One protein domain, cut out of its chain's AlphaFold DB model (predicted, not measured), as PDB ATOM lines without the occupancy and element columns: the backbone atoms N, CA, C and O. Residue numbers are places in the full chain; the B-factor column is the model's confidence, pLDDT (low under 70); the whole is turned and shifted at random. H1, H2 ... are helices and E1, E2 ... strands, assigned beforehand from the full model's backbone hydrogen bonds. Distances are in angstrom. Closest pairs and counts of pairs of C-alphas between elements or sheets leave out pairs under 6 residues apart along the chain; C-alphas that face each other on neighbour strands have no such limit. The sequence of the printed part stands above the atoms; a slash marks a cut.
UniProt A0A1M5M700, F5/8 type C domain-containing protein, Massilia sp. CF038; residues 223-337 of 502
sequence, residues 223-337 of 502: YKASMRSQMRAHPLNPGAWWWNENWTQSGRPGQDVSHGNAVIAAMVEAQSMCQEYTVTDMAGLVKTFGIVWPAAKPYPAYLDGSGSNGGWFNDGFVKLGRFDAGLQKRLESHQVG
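This is residues 223 to 337 of the 502 residues of the protein "F5/8 type C domain-containing protein" of Massilia sp. CF038 (UniProt A0A1M5M700). A two-stranded hairpin, E1 and E2, packs through E2 on H3, one of three helices, H2, H3 and H4, whose centres make a triangle at the core. H1 and H5 lie at opposite ends of the longest axis, and two long links, residues 243 to 256 and 293 to 315, loop near where H2 begins and H3 ends. The printed part has 115 residues, with five named helices and two named strands in the order H1 E1 E2 H2 H3 H4 H5; the sheet E1 - E2 is antiparallel. It is mostly helix, with under half of the residues in named elements, and compact, with a radius of gyration of the C-alphas of 13.2 A and spans of 41 by 33 by 23 A.

Find E1 at residues 232 to 234, 6.2 A long, and E2 at 237 to 242, 9.8 A. H2 runs 21.6 A from C-alpha 257 at (-44.507, 52.836, -25.489) to residue 272, and H3, residues 279 to 292, 20.1 A. H1 is residues 227 to 230, 5.0 A; H4 is 316 to 322, 10.7 A; H5, residues 325 to 331, 9.7 A, ends at (-33.768, 42.091, -30.778).

In the hairpin E1 and E2, look for N 234 and O 240, 2.9 A apart. The closest C-alphas of E2 and H3, Ala 240 and Gly 284, are 4.3 A apart. H2 and H3, a helical hairpin, touch at Val 268 and Met 282, C-alphas 7.1 A apart, at a shallow tilt of 18 degrees, opposite ways. The hub H4 touches H2 at a steep tilt of 38 degrees, the same way, their closest C-alphas being Ala 265 and Gly 316, 3.8 A. H4 touches H3 at a steep tilt of 55 degrees, opposite ways, with closest C-alphas Val 286 and Leu 320, 6.3 A. H4 and H5, a helical hairpin, touch, with closest C-alphas Gly 321 and Gln 328, 4.4 A. H1 touches no helix. Every O i to N i+4 pair is within hydrogen-bond range in H3 and H5, against 10 of 12 in H2 and 1 of 3 in H4, where 4 of 4 O i to N i+3 pairs are; H1 is too short for an i+4 pair.

The C-alphas farthest apart, Lys 224 and Ser 333, are 41.4 A apart. The printed part has no cut; the links E2 to H2 and H3 to H4 are long. No printed residue is under pLDDT 70.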
ATOM      1  N   TYR A 223     -64.227  51.740 -12.846       94.69
ATOM      2  CA  TYR A 223     -64.329  52.148 -14.250       94.69
ATOM      3  C   TYR A 223     -65.175  51.143 -15.027       94.69
ATOM      4  O   TYR A 223     -64.998  49.941 -14.879       94.69
ATOM      5  N   LYS A 224     -66.048  51.611 -15.926       93.75
ATOM      6  CA  LYS A 224     -66.812  50.735 -16.835       93.75
ATOM      7  C   LYS A 224     -65.939  50.226 -17.994       93.75
ATOM      8  O   LYS A 224     -66.255  50.448 -19.158       93.75
ATOM      9  N   ALA A 225     -64.812  49.609 -17.667       95.38
ATOM     10  CA  ALA A 225     -63.828  49.102 -18.611       95.38
ATOM     11  C   ALA A 225     -63.038  47.943 -17.993       95.38
ATOM     12  O   ALA A 225     -63.060  47.699 -16.788       95.38
ATOM     13  N   SER A 226     -62.307  47.250 -18.847       96.88
ATOM     14  CA  SER A 226     -61.353  46.207 -18.499       96.88
ATOM     15  C   SER A 226     -60.267  46.125 -19.563       96.88
ATOM     16  O   SER A 226     -60.458  46.611 -20.683       96.88
ATOM     17  N   MET A 227     -59.148  45.471 -19.262       97.69
ATOM     18  CA  MET A 227     -58.087  45.271 -20.245       97.69
ATOM     19  C   MET A 227     -58.607  44.529 -21.482       97.69
ATOM     20  O   MET A 227     -58.335  44.960 -22.600       97.69
ATOM     21  N   ARG A 228     -59.441  43.489 -21.317       95.31
ATOM     22  CA  ARG A 228     -60.035  42.778 -22.463       95.31
ATOM     23  C   ARG A 228     -60.947  43.652 -23.309       95.31
ATOM     24  O   ARG A 228     -60.889  43.556 -24.527       95.31
ATOM     25  N   SER A 229     -61.736  44.532 -22.693       93.38
ATOM     26  CA  SER A 229     -62.566  45.483 -23.448       93.38
ATOM     27  C   SER A 229     -61.743  46.559 -24.176       93.38
ATOM     28  O   SER A 229     -62.185  47.100 -25.187       93.38
ATOM     29  N   GLN A 230     -60.544  46.873 -23.670       94.38
ATOM     30  CA  GLN A 230     -59.649  47.899 -24.212       94.38
ATOM     31  C   GLN A 230     -58.744  47.372 -25.334       94.38
ATOM     32  O   GLN A 230     -58.362  48.149 -26.212       94.38
ATOM     33  N   MET A 231     -58.418  46.072 -25.335       94.19
ATOM     34  CA  MET A 231     -57.673  45.417 -26.415       94.19
ATOM     35  C   MET A 231     -58.501  45.376 -27.699       94.19
ATOM     36  O   MET A 231     -59.330  44.493 -27.907       94.19
ATOM     37  N   ARG A 232     -58.255  46.341 -28.581       93.88
ATOM     38  CA  ARG A 232     -58.952  46.478 -29.863       93.88
ATOM     39  C   ARG A 232     -58.000  46.200 -31.016       93.88
ATOM     40  O   ARG A 232     -56.784  46.321 -30.865       93.88
ATOM     41  N   ALA A 233     -58.560  45.874 -32.178       94.81
ATOM     42  CA  ALA A 233     -57.791  45.785 -33.413       94.81
ATOM     43  C   ALA A 233     -57.139  47.140 -33.728       94.81
ATOM     44  O   ALA A 233     -57.778  48.193 -33.628       94.81
ATOM     45  N   HIS A 234     -55.857  47.113 -34.071       94.69
ATOM     46  CA  HIS A 234     -55.079  48.308 -34.357       94.69
ATOM     47  C   HIS A 234     -55.500  48.936 -35.703       94.69
ATOM     48  O   HIS A 234     -55.648  48.215 -36.694       94.69
ATOM     49  N   PRO A 235     -55.628  50.277 -35.803       87.12
ATOM     50  CA  PRO A 235     -56.149  50.945 -37.004       87.12
ATOM     51  C   PRO A 235     -55.288  50.757 -38.265       87.12
ATOM     52  O   PRO A 235     -55.823  50.696 -39.364       87.12
ATOM     53  N   LEU A 236     -53.962  50.654 -38.120       87.12
ATOM     54  CA  LEU A 236     -53.032  50.425 -39.244       87.12
ATOM     55  C   LEU A 236     -52.778  48.940 -39.560       87.12
ATOM     56  O   LEU A 236     -52.207  48.621 -40.597       87.12
ATOM     57  N   ASN A 237     -53.141  48.028 -38.656       93.88
ATOM     58  CA  ASN A 237     -52.901  46.595 -38.812       93.88
ATOM     59  C   ASN A 237     -53.967  45.838 -38.008       93.88
ATOM     60  O   ASN A 237     -53.784  45.649 -36.808       93.88
ATOM     61  N   PRO A 238     -55.057  45.372 -38.638       93.44
ATOM     62  CA  PRO A 238     -56.159  44.726 -37.921       93.44
ATOM     63  C   PRO A 238     -55.762  43.471 -37.130       93.44
ATOM     64  O   PRO A 238     -56.504  43.036 -36.257       93.44
ATOM     65  N   GLY A 239     -54.599  42.880 -37.428       92.69
ATOM     66  CA  GLY A 239     -54.053  41.748 -36.684       92.69
ATOM     67  C   GLY A 239     -53.210  42.129 -35.464       92.69
ATOM     68  O   GLY A 239     -52.782  41.218 -34.761       92.69
ATOM     69  N   ALA A 240     -52.927  43.414 -35.241       96.94
ATOM     70  CA  ALA A 240     -52.207  43.924 -34.078       96.94
ATOM     71  C   ALA A 240     -53.176  44.437 -33.003       96.94
ATOM     72  O   ALA A 240     -54.297  44.850 -33.308       96.94
ATOM     73  N   TRP A 241     -52.725  44.448 -31.748       96.44
ATOM     74  CA  TRP A 241     -53.497  44.976 -30.620       96.44
ATOM     75  C   TRP A 241     -53.126  46.419 -30.298       96.44
ATOM     76  O   TRP A 241     -51.963  46.814 -30.391       96.44
ATOM     77  N   TRP A 242     -54.104  47.200 -29.854       94.50
ATOM     78  CA  TRP A 242     -53.863  48.519 -29.276       94.50
ATOM     79  C   TRP A 242     -54.891  48.845 -28.189       94.50
ATOM     80  O   TRP A 242     -55.980  48.267 -28.157       94.50
ATOM     81  N   TRP A 243     -54.534  49.769 -27.299       96.88
ATOM     82  CA  TRP A 243     -55.370  50.247 -26.195       96.88
ATOM     83  C   TRP A 243     -54.992  51.684 -25.811       96.88
ATOM     84  O   TRP A 243     -53.957  52.205 -26.239       96.88
ATOM     85  N   ASN A 244     -55.851  52.336 -25.024       96.00
ATOM     86  CA  ASN A 244     -55.641  53.693 -24.517       96.00
ATOM     87  C   ASN A 244     -54.791  53.728 -23.235       96.00
ATOM     88  O   ASN A 244     -54.663  52.727 -22.545       96.00
ATOM     89  N   GLU A 245     -54.210  54.882 -22.896       95.50
ATOM     90  CA  GLU A 245     -53.377  55.029 -21.691       95.50
ATOM     91  C   GLU A 245     -54.180  54.874 -20.386       95.50
ATOM     92  O   GLU A 245     -53.682  54.348 -19.386       95.50
ATOM     93  N   ASN A 246     -55.443  55.303 -20.396       95.38
ATOM     94  CA  ASN A 246     -56.358  55.193 -19.264       95.38
ATOM     95  C   ASN A 246     -57.718  54.609 -19.667       95.38
ATOM     96  O   ASN A 246     -58.077  54.552 -20.843       95.38
ATOM     97  N   TRP A 247     -58.477  54.181 -18.658       95.88
ATOM     98  CA  TRP A 247     -59.735  53.449 -18.836       95.88
ATOM     99  C   TRP A 247     -60.859  54.233 -19.510       95.88
ATOM    100  O   TRP A 247     -61.772  53.616 -20.058       95.88
ATOM    101  N   THR A 248     -60.836  55.565 -19.425       92.94
ATOM    102  CA  THR A 248     -61.935  56.434 -19.872       92.94
ATOM    103  C   THR A 248     -61.693  57.046 -21.246       92.94
ATOM    104  O   THR A 248     -62.626  57.564 -21.857       92.94
ATOM    105  N   GLN A 249     -60.463  56.990 -21.751       91.31
ATOM    106  CA  GLN A 249     -60.124  57.463 -23.083       91.31
ATOM    107  C   GLN A 249     -60.556  56.481 -24.171       91.31
ATOM    108  O   GLN A 249     -60.481  55.259 -24.030       91.31
ATOM    109  N   SER A 250     -60.921  57.053 -25.316       86.31
ATOM    110  CA  SER A 250     -61.154  56.326 -26.556       86.31
ATOM    111  C   SER A 250     -60.522  57.091 -27.715       86.31
ATOM    112  O   SER A 250     -60.956  58.199 -28.023       86.31
ATOM    113  N   GLY A 251     -59.520  56.511 -28.374       88.75
ATOM    114  CA  GLY A 251     -58.940  57.098 -29.587       88.75
ATOM    115  C   GLY A 251     -57.417  57.173 -29.579       88.75
ATOM    116  O   GLY A 251     -56.755  56.635 -28.697       88.75
ATOM    117  N   ARG A 252     -56.853  57.776 -30.626       90.88
ATOM    118  CA  ARG A 252     -55.402  57.928 -30.812       90.88
ATOM    119  C   ARG A 252     -54.833  58.966 -29.822       90.88
ATOM    120  O   ARG A 252     -55.587  59.840 -29.399       90.88
ATOM    121  N   PRO A 253     -53.546  58.880 -29.437       92.44
ATOM    122  CA  PRO A 253     -52.522  57.977 -29.981       92.44
ATOM    123  C   PRO A 253     -52.440  56.610 -29.273       92.44
ATOM    124  O   PRO A 253     -51.700  55.722 -29.692       92.44
ATOM    125  N   GLY A 254     -53.252  56.400 -28.233       93.19
ATOM    126  CA  GLY A 254     -53.212  55.194 -27.407       93.19
ATOM    127  C   GLY A 254     -52.162  55.280 -26.295       93.19
ATOM    128  O   GLY A 254     -51.695  56.360 -25.950       93.19
ATOM    129  N   GLN A 255     -51.822  54.134 -25.712       95.88
ATOM    130  CA  GLN A 255     -50.794  54.004 -24.675       95.88
ATOM    131  C   GLN A 255     -49.411  54.443 -25.198       95.88
ATOM    132  O   GLN A 255     -49.025  54.097 -26.317       95.88
ATOM    133  N   ASP A 256     -48.644  55.179 -24.391       95.25
ATOM    134  CA  ASP A 256     -47.238  55.446 -24.703       95.25
ATOM    135  C   ASP A 256     -46.390  54.167 -24.580       95.25
ATOM    136  O   ASP A 256     -46.670  53.295 -23.752       95.25
ATOM    137  N   VAL A 257     -45.341  54.045 -25.392       94.56
ATOM    138  CA  VAL A 257     -44.507  52.836 -25.489       94.56
ATOM    139  C   VAL A 257     -43.753  52.560 -24.186       94.56
ATOM    140  O   VAL A 257     -43.700  51.408 -23.748       94.56
ATOM    141  N   SER A 258     -43.212  53.598 -23.540       92.88
ATOM    142  CA  SER A 258     -42.394  53.454 -22.332       92.88
ATOM    143  C   SER A 258     -43.183  52.796 -21.200       92.88
ATOM    144  O   SER A 258     -42.720  51.805 -20.637       92.88
ATOM    145  N   HIS A 259     -44.396  53.269 -20.906       94.88
ATOM    146  CA  HIS A 259     -45.251  52.648 -19.892       94.88
ATOM    147  C   HIS A 259     -46.009  51.421 -20.418       94.88
ATOM    148  O   HIS A 259     -46.314  50.508 -19.646       94.88
ATOM    149  N   GLY A 260     -46.249  51.336 -21.731       96.19
ATOM    150  CA  GLY A 260     -46.841  50.170 -22.391       96.19
ATOM    151  C   GLY A 260     -46.068  48.872 -22.140       96.19
ATOM    152  O   GLY A 260     -46.682  47.805 -22.058       96.19
ATOM    153  N   ASN A 261     -44.754  48.966 -21.896       95.62
ATOM    154  CA  ASN A 261     -43.933  47.857 -21.403       95.62
ATOM    155  C   ASN A 261     -44.579  47.110 -20.234       95.62
ATOM    156  O   ASN A 261     -44.652  45.886 -20.261       95.62
ATOM    157  N   ALA A 262     -45.079  47.826 -19.225       97.00
ATOM    158  CA  ALA A 262     -45.605  47.197 -18.021       97.00
ATOM    159  C   ALA A 262     -46.920  46.447 -18.266       97.00
ATOM    160  O   ALA A 262     -47.224  45.471 -17.577       97.00
ATOM    161  N   VAL A 263     -47.717  46.894 -19.241       98.38
ATOM    162  CA  VAL A 263     -48.950  46.207 -19.643       98.38
ATOM    163  C   VAL A 263     -48.596  44.921 -20.381       98.38
ATOM    164  O   VAL A 263     -49.054  43.847 -19.999       98.38
ATOM    165  N   ILE A 264     -47.705  45.006 -21.372       98.31
ATOM    166  CA  ILE A 264     -47.264  43.842 -22.152       98.31
ATOM    167  C   ILE A 264     -46.544  42.827 -21.264       98.31
ATOM    168  O   ILE A 264     -46.809  41.635 -21.378       98.31
ATOM    169  N   ALA A 265     -45.690  43.269 -20.338       97.75
ATOM    170  CA  ALA A 265     -45.019  42.379 -19.394       97.75
ATOM    171  C   ALA A 265     -46.032  41.599 -18.543       97.75
ATOM    172  O   ALA A 265     -45.881  40.389 -18.373       97.75
ATOM    173  N   ALA A 266     -47.093  42.256 -18.058       98.12
ATOM    174  CA  ALA A 266     -48.161  41.582 -17.325       98.12
ATOM    175  C   ALA A 266     -48.885  40.534 -18.193       98.12
ATOM    176  O   ALA A 266     -49.157  39.438 -17.708       98.12
ATOM    177  N   MET A 267     -49.145  40.838 -19.470       98.06
ATOM    178  CA  MET A 267     -49.796  39.919 -20.414       98.06
ATOM    179  C   MET A 267     -48.924  38.714 -20.769       98.06
ATOM    180  O   MET A 267     -49.383  37.578 -20.680       98.06
ATOM    181  N   VAL A 268     -47.660  38.953 -21.138       96.50
ATOM    182  CA  VAL A 268     -46.682  37.905 -21.474       96.50
ATOM    183  C   VAL A 268     -46.541  36.933 -20.321       96.50
ATOM    184  O   VAL A 268     -46.534  35.714 -20.497       96.50
ATOM    185  N   GLU A 269     -46.422  37.467 -19.119       94.06
ATOM    186  CA  GLU A 269     -46.184  36.626 -17.979       94.06
ATOM    187  C   GLU A 269     -47.452  35.935 -17.446       94.06
ATOM    188  O   GLU A 269     -47.347  34.858 -16.859       94.06
ATOM    189  N   ALA A 270     -48.639  36.519 -17.637       93.56
ATOM    190  CA  ALA A 270     -49.905  35.825 -17.401       93.56
ATOM    191  C   ALA A 270     -50.064  34.648 -18.370       93.56
ATOM    192  O   ALA A 270     -50.302  33.525 -17.922       93.56
ATOM    193  N   GLN A 271     -49.787  34.870 -19.658       88.81
ATOM    194  CA  GLN A 271     -49.781  33.812 -20.664       88.81
ATOM    195  C   GLN A 271     -48.757  32.719 -20.318       88.81
ATOM    196  O   GLN A 271     -49.077  31.533 -20.394       88.81
ATOM    197  N   SER A 272     -47.555  33.095 -19.859       84.94
ATOM    198  CA  SER A 272     -46.496  32.144 -19.467       84.94
ATOM    199  C   SER A 272     -46.907  31.240 -18.294       84.94
ATOM    200  O   SER A 272     -46.351  30.156 -18.117       84.94
ATOM    201  N   MET A 273     -47.882  31.682 -17.494       82.38
ATOM    202  CA  MET A 273     -48.488  30.925 -16.394       82.38
ATOM    203  C   MET A 273     -49.836  30.301 -16.765       82.38
ATOM    204  O   MET A 273     -50.565  29.833 -15.882       82.38
ATOM    205  N   CYS A 274     -50.179  30.311 -18.057       79.00
ATOM    206  CA  CYS A 274     -51.466  29.886 -18.601       79.00
ATOM    207  C   CYS A 274     -52.653  30.536 -17.890       79.00
ATOM    208  O   CYS A 274     -53.748  29.981 -17.808       79.00
ATOM    209  N   GLN A 275     -52.422  31.710 -17.323       84.38
ATOM    210  CA  GLN A 275     -53.492  32.599 -16.937       84.38
ATOM    211  C   GLN A 275     -53.892  33.384 -18.172       84.38
ATOM    212  O   GLN A 275     -53.418  33.083 -19.260       84.38
ATOM    213  N   GLU A 276     -54.807  34.328 -17.998       85.06
ATOM    214  CA  GLU A 276     -55.227  35.302 -19.001       85.06
ATOM    215  C   GLU A 276     -54.245  35.502 -20.175       85.06
ATOM    216  O   GLU A 276     -53.033  35.572 -19.982       85.06
ATOM    217  N   TYR A 277     -54.795  35.695 -21.372       87.62
ATOM    218  CA  TYR A 277     -54.088  35.827 -22.651       87.62
ATOM    219  C   TYR A 277     -53.661  34.505 -23.300       87.62
ATOM    220  O   TYR A 277     -53.358  33.499 -22.669       87.62
ATOM    221  N   THR A 278     -53.709  34.502 -24.626       81.81
ATOM    222  CA  THR A 278     -53.515  33.334 -25.487       81.81
ATOM    223  C   THR A 278     -52.292  33.513 -26.381       81.81
ATOM    224  O   THR A 278     -51.755  34.611 -26.521       81.81
ATOM    225  N   VAL A 279     -51.876  32.445 -27.064       76.81
ATOM    226  CA  VAL A 279     -50.846  32.538 -28.115       76.81
ATOM    227  C   VAL A 279     -51.252  33.490 -29.248       76.81
ATOM    228  O   VAL A 279     -50.405  34.189 -29.797       76.81
ATOM    229  N   THR A 280     -52.551  33.588 -29.549       83.12
ATOM    230  CA  THR A 280     -53.090  34.556 -30.516       83.12
ATOM    231  C   THR A 280     -52.938  35.987 -30.010       83.12
ATOM    232  O   THR A 280     -52.578  36.875 -30.783       83.12
ATOM    233  N   ASP A 281     -53.149  36.213 -28.710       91.25
ATOM    234  CA  ASP A 281     -52.918  37.523 -28.100       91.25
ATOM    235  C   ASP A 281     -51.442  37.928 -28.227       91.25
ATOM    236  O   ASP A 281     -51.149  39.036 -28.676       91.25
ATOM    237  N   MET A 282     -50.514  37.008 -27.933       94.31
ATOM    238  CA  MET A 282     -49.072  37.254 -28.076       94.31
ATOM    239  C   MET A 282     -48.684  37.559 -29.525       94.31
ATOM    240  O   MET A 282     -47.953  38.516 -29.771       94.31
ATOM    241  N   ALA A 283     -49.221  36.815 -30.498       87.06
ATOM    242  CA  ALA A 283     -48.987  37.079 -31.917       87.06
ATOM    243  C   ALA A 283     -49.489  38.472 -32.344       87.06
ATOM    244  O   ALA A 283     -48.848  39.148 -33.152       87.06
ATOM    245  N   GLY A 284     -50.616  38.929 -31.788       94.44
ATOM    246  CA  GLY A 284     -51.106  40.291 -32.002       94.44
ATOM    247  C   GLY A 284     -50.188  41.354 -31.395       94.44
ATOM    248  O   GLY A 284     -49.902  42.355 -32.048       94.44
ATOM    249  N   LEU A 285     -49.651  41.118 -30.194       97.88
ATOM    250  CA  LEU A 285     -48.693  42.025 -29.547       97.88
ATOM    251  C   LEU A 285     -47.344  42.082 -30.282       97.88
ATOM    252  O   LEU A 285     -46.753  43.154 -30.383       97.88
ATOM    253  N   VAL A 286     -46.873  40.970 -30.857       96.12
ATOM    254  CA  VAL A 286     -45.686  40.951 -31.735       96.12
ATOM    255  C   VAL A 286     -45.902  41.856 -32.952       96.12
ATOM    256  O   VAL A 286     -45.021  42.640 -33.309       96.12
ATOM    257  N   LYS A 287     -47.098  41.824 -33.556       96.19
ATOM    258  CA  LYS A 287     -47.450  42.733 -34.658       96.19
ATOM    259  C   LYS A 287     -47.534  44.190 -34.199       96.19
ATOM    260  O   LYS A 287     -47.065  45.060 -34.926       96.19
ATOM    261  N   THR A 288     -48.054  44.461 -32.998       96.25
ATOM    262  CA  THR A 288     -47.997  45.799 -32.378       96.25
ATOM    263  C   THR A 288     -46.553  46.267 -32.238       96.25
ATOM    264  O   THR A 288     -46.237  47.408 -32.569       96.25
ATOM    265  N   PHE A 289     -45.646  45.378 -31.820       95.12
ATOM    266  CA  PHE A 289     -44.242  45.738 -31.683       95.12
ATOM    267  C   PHE A 289     -43.603  46.111 -33.030       95.12
ATOM    268  O   PHE A 289     -42.831  47.062 -33.106       95.12
ATOM    269  N   GLY A 290     -43.991  45.438 -34.118       93.81
ATOM    270  CA  GLY A 290     -43.574  45.799 -35.476       93.81
ATOM    271  C   GLY A 290     -43.982  47.212 -35.914       93.81
ATOM    272  O   GLY A 290     -43.327  47.784 -36.778       93.81
ATOM    273  N   ILE A 291     -45.020  47.796 -35.307       92.94
ATOM    274  CA  ILE A 291     -45.475  49.170 -35.580       92.94
ATOM    275  C   ILE A 291     -44.659  50.182 -34.773       92.94
ATOM    276  O   ILE A 291     -44.220  51.191 -35.319       92.94
ATOM    277  N   VAL A 292     -44.416  49.907 -33.486       91.81
ATOM    278  CA  VAL A 292     -43.667  50.816 -32.590       91.81
ATOM    279  C   VAL A 292     -42.149  50.659 -32.696       91.81
ATOM    280  O   VAL A 292     -41.385  51.457 -32.164       91.81
ATOM    281  N   TRP A 293     -41.692  49.628 -33.395       92.25
ATOM    282  CA  TRP A 293     -40.320  49.475 -33.837       92.25
ATOM    283  C   TRP A 293     -40.373  48.946 -35.272       92.25
ATOM    284  O   TRP A 293     -40.284  47.739 -35.472       92.25
ATOM    285  N   PRO A 294     -40.537  49.796 -36.301       85.38
ATOM    286  CA  PRO A 294     -40.613  49.343 -37.696       85.38
ATOM    287  C   PRO A 294     -39.227  49.196 -38.342       85.38
ATOM    288  O   PRO A 294     -39.020  48.349 -39.204       85.38
ATOM    289  N   ALA A 295     -38.249  49.975 -37.877       83.19
ATOM    290  CA  ALA A 295     -36.852  49.926 -38.302       83.19
ATOM    291  C   ALA A 295     -35.929  50.277 -37.125       83.19
ATOM    292  O   ALA A 295     -36.393  50.547 -36.021       83.19
ATOM    293  N   ALA A 296     -34.611  50.279 -37.336       74.88
ATOM    294  CA  ALA A 296     -33.637  50.451 -36.256       74.88
ATOM    295  C   ALA A 296     -33.681  51.816 -35.533       74.88
ATOM    296  O   ALA A 296     -33.169  51.882 -34.423       74.88
ATOM    297  N   LYS A 297     -34.245  52.883 -36.127       71.31
ATOM    298  CA  LYS A 297     -34.159  54.259 -35.591       71.31
ATOM    299  C   LYS A 297     -35.468  55.005 -35.311       71.31
ATOM    300  O   LYS A 297     -35.471  55.733 -34.326       71.31
ATOM    301  N   PRO A 298     -36.558  54.920 -36.097       83.06
ATOM    302  CA  PRO A 298     -37.773  55.582 -35.649       83.06
ATOM    303  C   PRO A 298     -38.322  54.817 -34.440       83.06
ATOM    304  O   PRO A 298     -38.644  53.631 -34.543       83.06
ATOM    305  N   TYR A 299     -38.408  55.512 -33.307       91.31
ATOM    306  CA  TYR A 299     -39.017  55.028 -32.073       91.31
ATOM    307  C   TYR A 299     -40.269  55.855 -31.775       91.31
ATOM    308  O   TYR A 299     -40.180  56.864 -31.069       91.31
ATOM    309  N   PRO A 300     -41.428  55.469 -32.337       92.62
ATOM    310  CA  PRO A 300     -42.717  56.025 -31.961       92.62
ATOM    311  C   PRO A 300     -42.897  56.161 -30.450       92.62
ATOM    312  O   PRO A 300     -42.478  55.303 -29.670       92.62
ATOM    313  N   ALA A 301     -43.541  57.251 -30.038       93.88
ATOM    314  CA  ALA A 301     -43.880  57.466 -28.638       93.88
ATOM    315  C   ALA A 301     -45.101  56.651 -28.211       93.88
ATOM    316  O   ALA A 301     -45.209  56.326 -27.032       93.88
ATOM    317  N   TYR A 302     -45.978  56.289 -29.151       95.31
ATOM    318  CA  TYR A 302     -47.270  55.669 -28.866       95.31
ATOM    319  C   TYR A 302     -47.527  54.403 -29.683       95.31
ATOM    320  O   TYR A 302     -46.948  54.199 -30.753       95.31
ATOM    321  N   LEU A 303     -48.431  53.557 -29.175       94.44
ATOM    322  CA  LEU A 303     -48.784  52.278 -29.799       94.44
ATOM    323  C   LEU A 303     -49.341  52.405 -31.217       94.44
ATOM    324  O   LEU A 303     -49.218  51.455 -31.984       94.44
ATOM    325  N   ASP A 304     -49.930  53.549 -31.571       93.19
ATOM    326  CA  ASP A 304     -50.467  53.776 -32.911       93.19
ATOM    327  C   ASP A 304     -49.413  54.110 -33.985       93.19
ATOM    328  O   ASP A 304     -49.775  54.367 -35.141       93.19
ATOM    329  N   GLY A 305     -48.131  54.126 -33.603       92.94
ATOM    330  CA  GLY A 305     -46.994  54.454 -34.459       92.94
ATOM    331  C   GLY A 305     -46.674  55.950 -34.542       92.94
ATOM    332  O   GLY A 305     -45.769  56.325 -35.285       92.94
ATOM    333  N   SER A 306     -47.386  56.808 -33.804       93.69
ATOM    334  CA  SER A 306     -47.158  58.257 -33.801       93.69
ATOM    335  C   SER A 306     -46.173  58.730 -32.721       93.69
ATOM    336  O   SER A 306     -45.794  58.004 -31.795       93.69
ATOM    337  N   GLY A 307     -45.757  59.993 -32.846       93.25
ATOM    338  CA  GLY A 307     -44.821  60.649 -31.935       93.25
ATOM    339  C   GLY A 307     -43.377  60.161 -32.081       93.25
ATOM    340  O   GLY A 307     -43.057  59.347 -32.941       93.25
ATOM    341  N   SER A 308     -42.495  60.676 -31.228       92.12
ATOM    342  CA  SER A 308     -41.083  60.289 -31.172       92.12
ATOM    343  C   SER A 308     -40.642  60.172 -29.721       92.12
ATOM    344  O   SER A 308     -40.991  61.013 -28.896       92.12
ATOM    345  N   ASN A 309     -39.871  59.138 -29.410       86.06
ATOM    346  CA  ASN A 309     -39.360  58.839 -28.077       86.06
ATOM    347  C   ASN A 309     -37.929  58.272 -28.178       86.06
ATOM    348  O   ASN A 309     -37.411  58.041 -29.267       86.06
ATOM    349  N   GLY A 310     -37.271  58.044 -27.044       81.75
ATOM    350  CA  GLY A 310     -35.898  57.543 -26.968       81.75
ATOM    351  C   GLY A 310     -35.732  56.038 -27.203       81.75
ATOM    352  O   GLY A 310     -34.626  55.542 -27.032       81.75
ATOM    353  N   GLY A 311     -36.795  55.302 -27.556       80.31
ATOM    354  CA  GLY A 311     -36.720  53.860 -27.831       80.31
ATOM    355  C   GLY A 311     -36.655  52.957 -26.598       80.31
ATOM    356  O   GLY A 311     -36.088  51.870 -26.670       80.31
ATOM    357  N   TRP A 312     -37.220  53.380 -25.463       84.81
ATOM    358  CA  TRP A 312     -37.220  52.570 -24.241       84.81
ATOM    359  C   TRP A 312     -38.318  51.496 -24.254       84.81
ATOM    360  O   TRP A 312     -39.478  51.757 -23.927       84.81
ATOM    361  N   PHE A 313     -37.947  50.261 -24.599       90.69
ATOM    362  CA  PHE A 313     -38.866  49.117 -24.622       90.69
ATOM    363  C   PHE A 313     -38.302  47.828 -23.995       90.69
ATOM    364  O   PHE A 313     -38.738  46.718 -24.305       90.69
ATOM    365  N   ASN A 314     -37.335  47.969 -23.082       90.94
ATOM    366  CA  ASN A 314     -36.500  46.861 -22.595       90.94
ATOM    367  C   ASN A 314     -37.145  45.934 -21.552       90.94
ATOM    368  O   ASN A 314     -36.456  45.114 -20.950       90.94
ATOM    369  N   ASP A 315     -38.462  46.022 -21.375       93.94
ATOM    370  CA  ASP A 315     -39.232  45.157 -20.483       93.94
ATOM    371  C   ASP A 315     -40.257  44.339 -21.290       93.94
ATOM    372  O   ASP A 315     -39.881  43.366 -21.948       93.94
ATOM    373  N   GLY A 316     -41.542  44.709 -21.285       96.25
ATOM    374  CA  GLY A 316     -42.602  43.893 -21.886       96.25
ATOM    375  C   GLY A 316     -42.407  43.586 -23.369       96.25
ATOM    376  O   GLY A 316     -42.621  42.451 -23.788       96.25
ATOM    377  N   PHE A 317     -41.962  44.559 -24.166       96.56
ATOM    378  CA  PHE A 317     -41.757  44.337 -25.600       96.56
ATOM    379  C   PHE A 317     -40.606  43.370 -25.887       96.56
ATOM    380  O   PHE A 317     -40.746  42.502 -26.746       96.56
ATOM    381  N   VAL A 318     -39.500  43.448 -25.138       96.81
ATOM    382  CA  VAL A 318     -38.419  42.452 -25.241       96.81
ATOM    383  C   VAL A 318     -38.938  41.061 -24.878       96.81
ATOM    384  O   VAL A 318     -38.609  40.093 -25.561       96.81
ATOM    385  N   LYS A 319     -39.803  40.939 -23.865       97.81
ATOM    386  CA  LYS A 319     -40.396  39.653 -23.451       97.81
ATOM    387  C   LYS A 319     -41.281  39.004 -24.524       97.81
ATOM    388  O   LYS A 319     -41.484  37.794 -24.474       97.81
ATOM    389  N   LEU A 320     -41.755  39.743 -25.531       96.75
ATOM    390  CA  LEU A 320     -42.470  39.149 -26.672       96.75
ATOM    391  C   LEU A 320     -41.573  38.245 -27.527       96.75
ATOM    392  O   LEU A 320     -42.079  37.327 -28.174       96.75
ATOM    393  N   GLY A 321     -40.248  38.431 -27.480       94.56
ATOM    394  CA  GLY A 321     -39.293  37.553 -28.155       94.56
ATOM    395  C   GLY A 321     -39.383  36.088 -27.709       94.56
ATOM    396  O   GLY A 321     -38.949  35.215 -28.444       94.56
ATOM    397  N   ARG A 322     -40.010  35.773 -26.563       90.06
ATOM    398  CA  ARG A 322     -40.281  34.384 -26.124       90.06
ATOM    399  C   ARG A 322     -41.186  33.609 -27.085       90.06
ATOM    400  O   ARG A 322     -41.174  32.383 -27.060       90.06
ATOM    401  N   PHE A 323     -41.982  34.316 -27.889       86.69
ATOM    402  CA  PHE A 323     -43.032  33.738 -28.731       86.69
ATOM    403  C   PHE A 323     -42.709  33.760 -30.222       86.69
ATOM    404  O   PHE A 323     -43.404  33.107 -30.995       86.69
ATOM    405  N   ASP A 324     -41.683  34.505 -30.634       87.38
ATOM    406  CA  ASP A 324     -41.367  34.711 -32.044       87.38
ATOM    407  C   ASP A 324     -39.848  34.768 -32.256       87.38
ATOM    408  O   ASP A 324     -39.161  35.688 -31.804       87.38
ATOM    409  N   ALA A 325     -39.317  33.760 -32.955       87.12
ATOM    410  CA  ALA A 325     -37.888  33.650 -33.235       87.12
ATOM    411  C   ALA A 325     -37.379  34.766 -34.163       87.12
ATOM    412  O   ALA A 325     -36.247  35.218 -34.005       87.12
ATOM    413  N   GLY A 326     -38.199  35.256 -35.097       89.06
ATOM    414  CA  GLY A 326     -37.827  36.369 -35.972       89.06
ATOM    415  C   GLY A 326     -37.686  37.674 -35.190       89.06
ATOM    416  O   GLY A 326     -36.714  38.413 -35.363       89.06
ATOM    417  N   LEU A 327     -38.607  37.923 -34.259       92.94
ATOM    418  CA  LEU A 327     -38.533  39.043 -33.336       92.94
ATOM    419  C   LEU A 327     -37.321  38.925 -32.412       92.94
ATOM    420  O   LEU A 327     -36.581  39.898 -32.261       92.94
ATOM    421  N   GLN A 328     -37.087  37.748 -31.823       94.44
ATOM    422  CA  GLN A 328     -35.903  37.520 -30.997       94.44
ATOM    423  C   GLN A 328     -34.620  37.783 -31.789       94.44
ATOM    424  O   GLN A 328     -33.735  38.484 -31.299       94.44
ATOM    425  N   LYS A 329     -34.543  37.307 -33.037       93.88
ATOM    426  CA  LYS A 329     -33.394  37.564 -33.908       93.88
ATOM    427  C   LYS A 329     -33.192  39.056 -34.145       93.88
ATOM    428  O   LYS A 329     -32.071  39.554 -34.135       93.88
ATOM    429  N   ARG A 330     -34.283  39.794 -34.332       92.19
ATOM    430  CA  ARG A 330     -34.231  41.240 -34.516       92.19
ATOM    431  C   ARG A 330     -33.752  41.965 -33.255       92.19
ATOM    432  O   ARG A 330     -32.936  42.880 -33.366       92.19
ATOM    433  N   LEU A 331     -34.199  41.543 -32.071       93.38
ATOM    434  CA  LEU A 331     -33.768  42.091 -30.778       93.38
ATOM    435  C   LEU A 331     -32.253  41.961 -30.544       93.38
ATOM    436  O   LEU A 331     -31.668  42.829 -29.903       93.38
ATOM    437  N   GLU A 332     -31.587  40.955 -31.118       93.75
ATOM    438  CA  GLU A 332     -30.119  40.806 -31.043       93.75
ATOM    439  C   GLU A 332     -29.357  41.992 -31.651       93.75
ATOM    440  O   GLU A 332     -28.236  42.288 -31.236       93.75
ATOM    441  N   SER A 333     -29.972  42.694 -32.608       89.62
ATOM    442  CA  SER A 333     -29.401  43.883 -33.254       89.62
ATOM    443  C   SER A 333     -29.709  45.194 -32.520       89.62
ATOM    444  O   SER A 333     -29.217  46.251 -32.924       89.62
ATOM    445  N   HIS A 334     -30.520  45.156 -31.458       90.19
ATOM    446  CA  HIS A 334     -30.966  46.353 -30.757       90.19
ATOM    447  C   HIS A 334     -29.801  47.057 -30.038       90.19
ATOM    448  O   HIS A 334     -29.062  46.453 -29.257       90.19
ATOM    449  N   GLN A 335     -29.628  48.352 -30.317       85.69
ATOM    450  CA  GLN A 335     -28.521  49.161 -29.782       85.69
ATOM    451  C   GLN A 335     -28.946  50.115 -28.662       85.69
ATOM    452  O   GLN A 335     -28.093  50.613 -27.933       85.69
ATOM    453  N   VAL A 336     -30.245  50.371 -28.497       85.25
ATOM    454  CA  VAL A 336     -30.742  51.303 -27.480       85.25
ATOM    455  C   VAL A 336     -30.937  50.581 -26.148       85.25
ATOM    456  O   VAL A 336     -31.335  49.422 -26.085       85.25
ATOM    457  N   GLY A 337     -30.583  51.258 -25.054       81.06
ATOM    458  CA  GLY A 337     -30.775  50.732 -23.704       81.06
ATOM    459  C   GLY A 337     -30.055  49.406 -23.433       81.06
ATOM    460  O   GLY A 337     -30.533  48.629 -22.616       81.06
TER     461      GLY A 337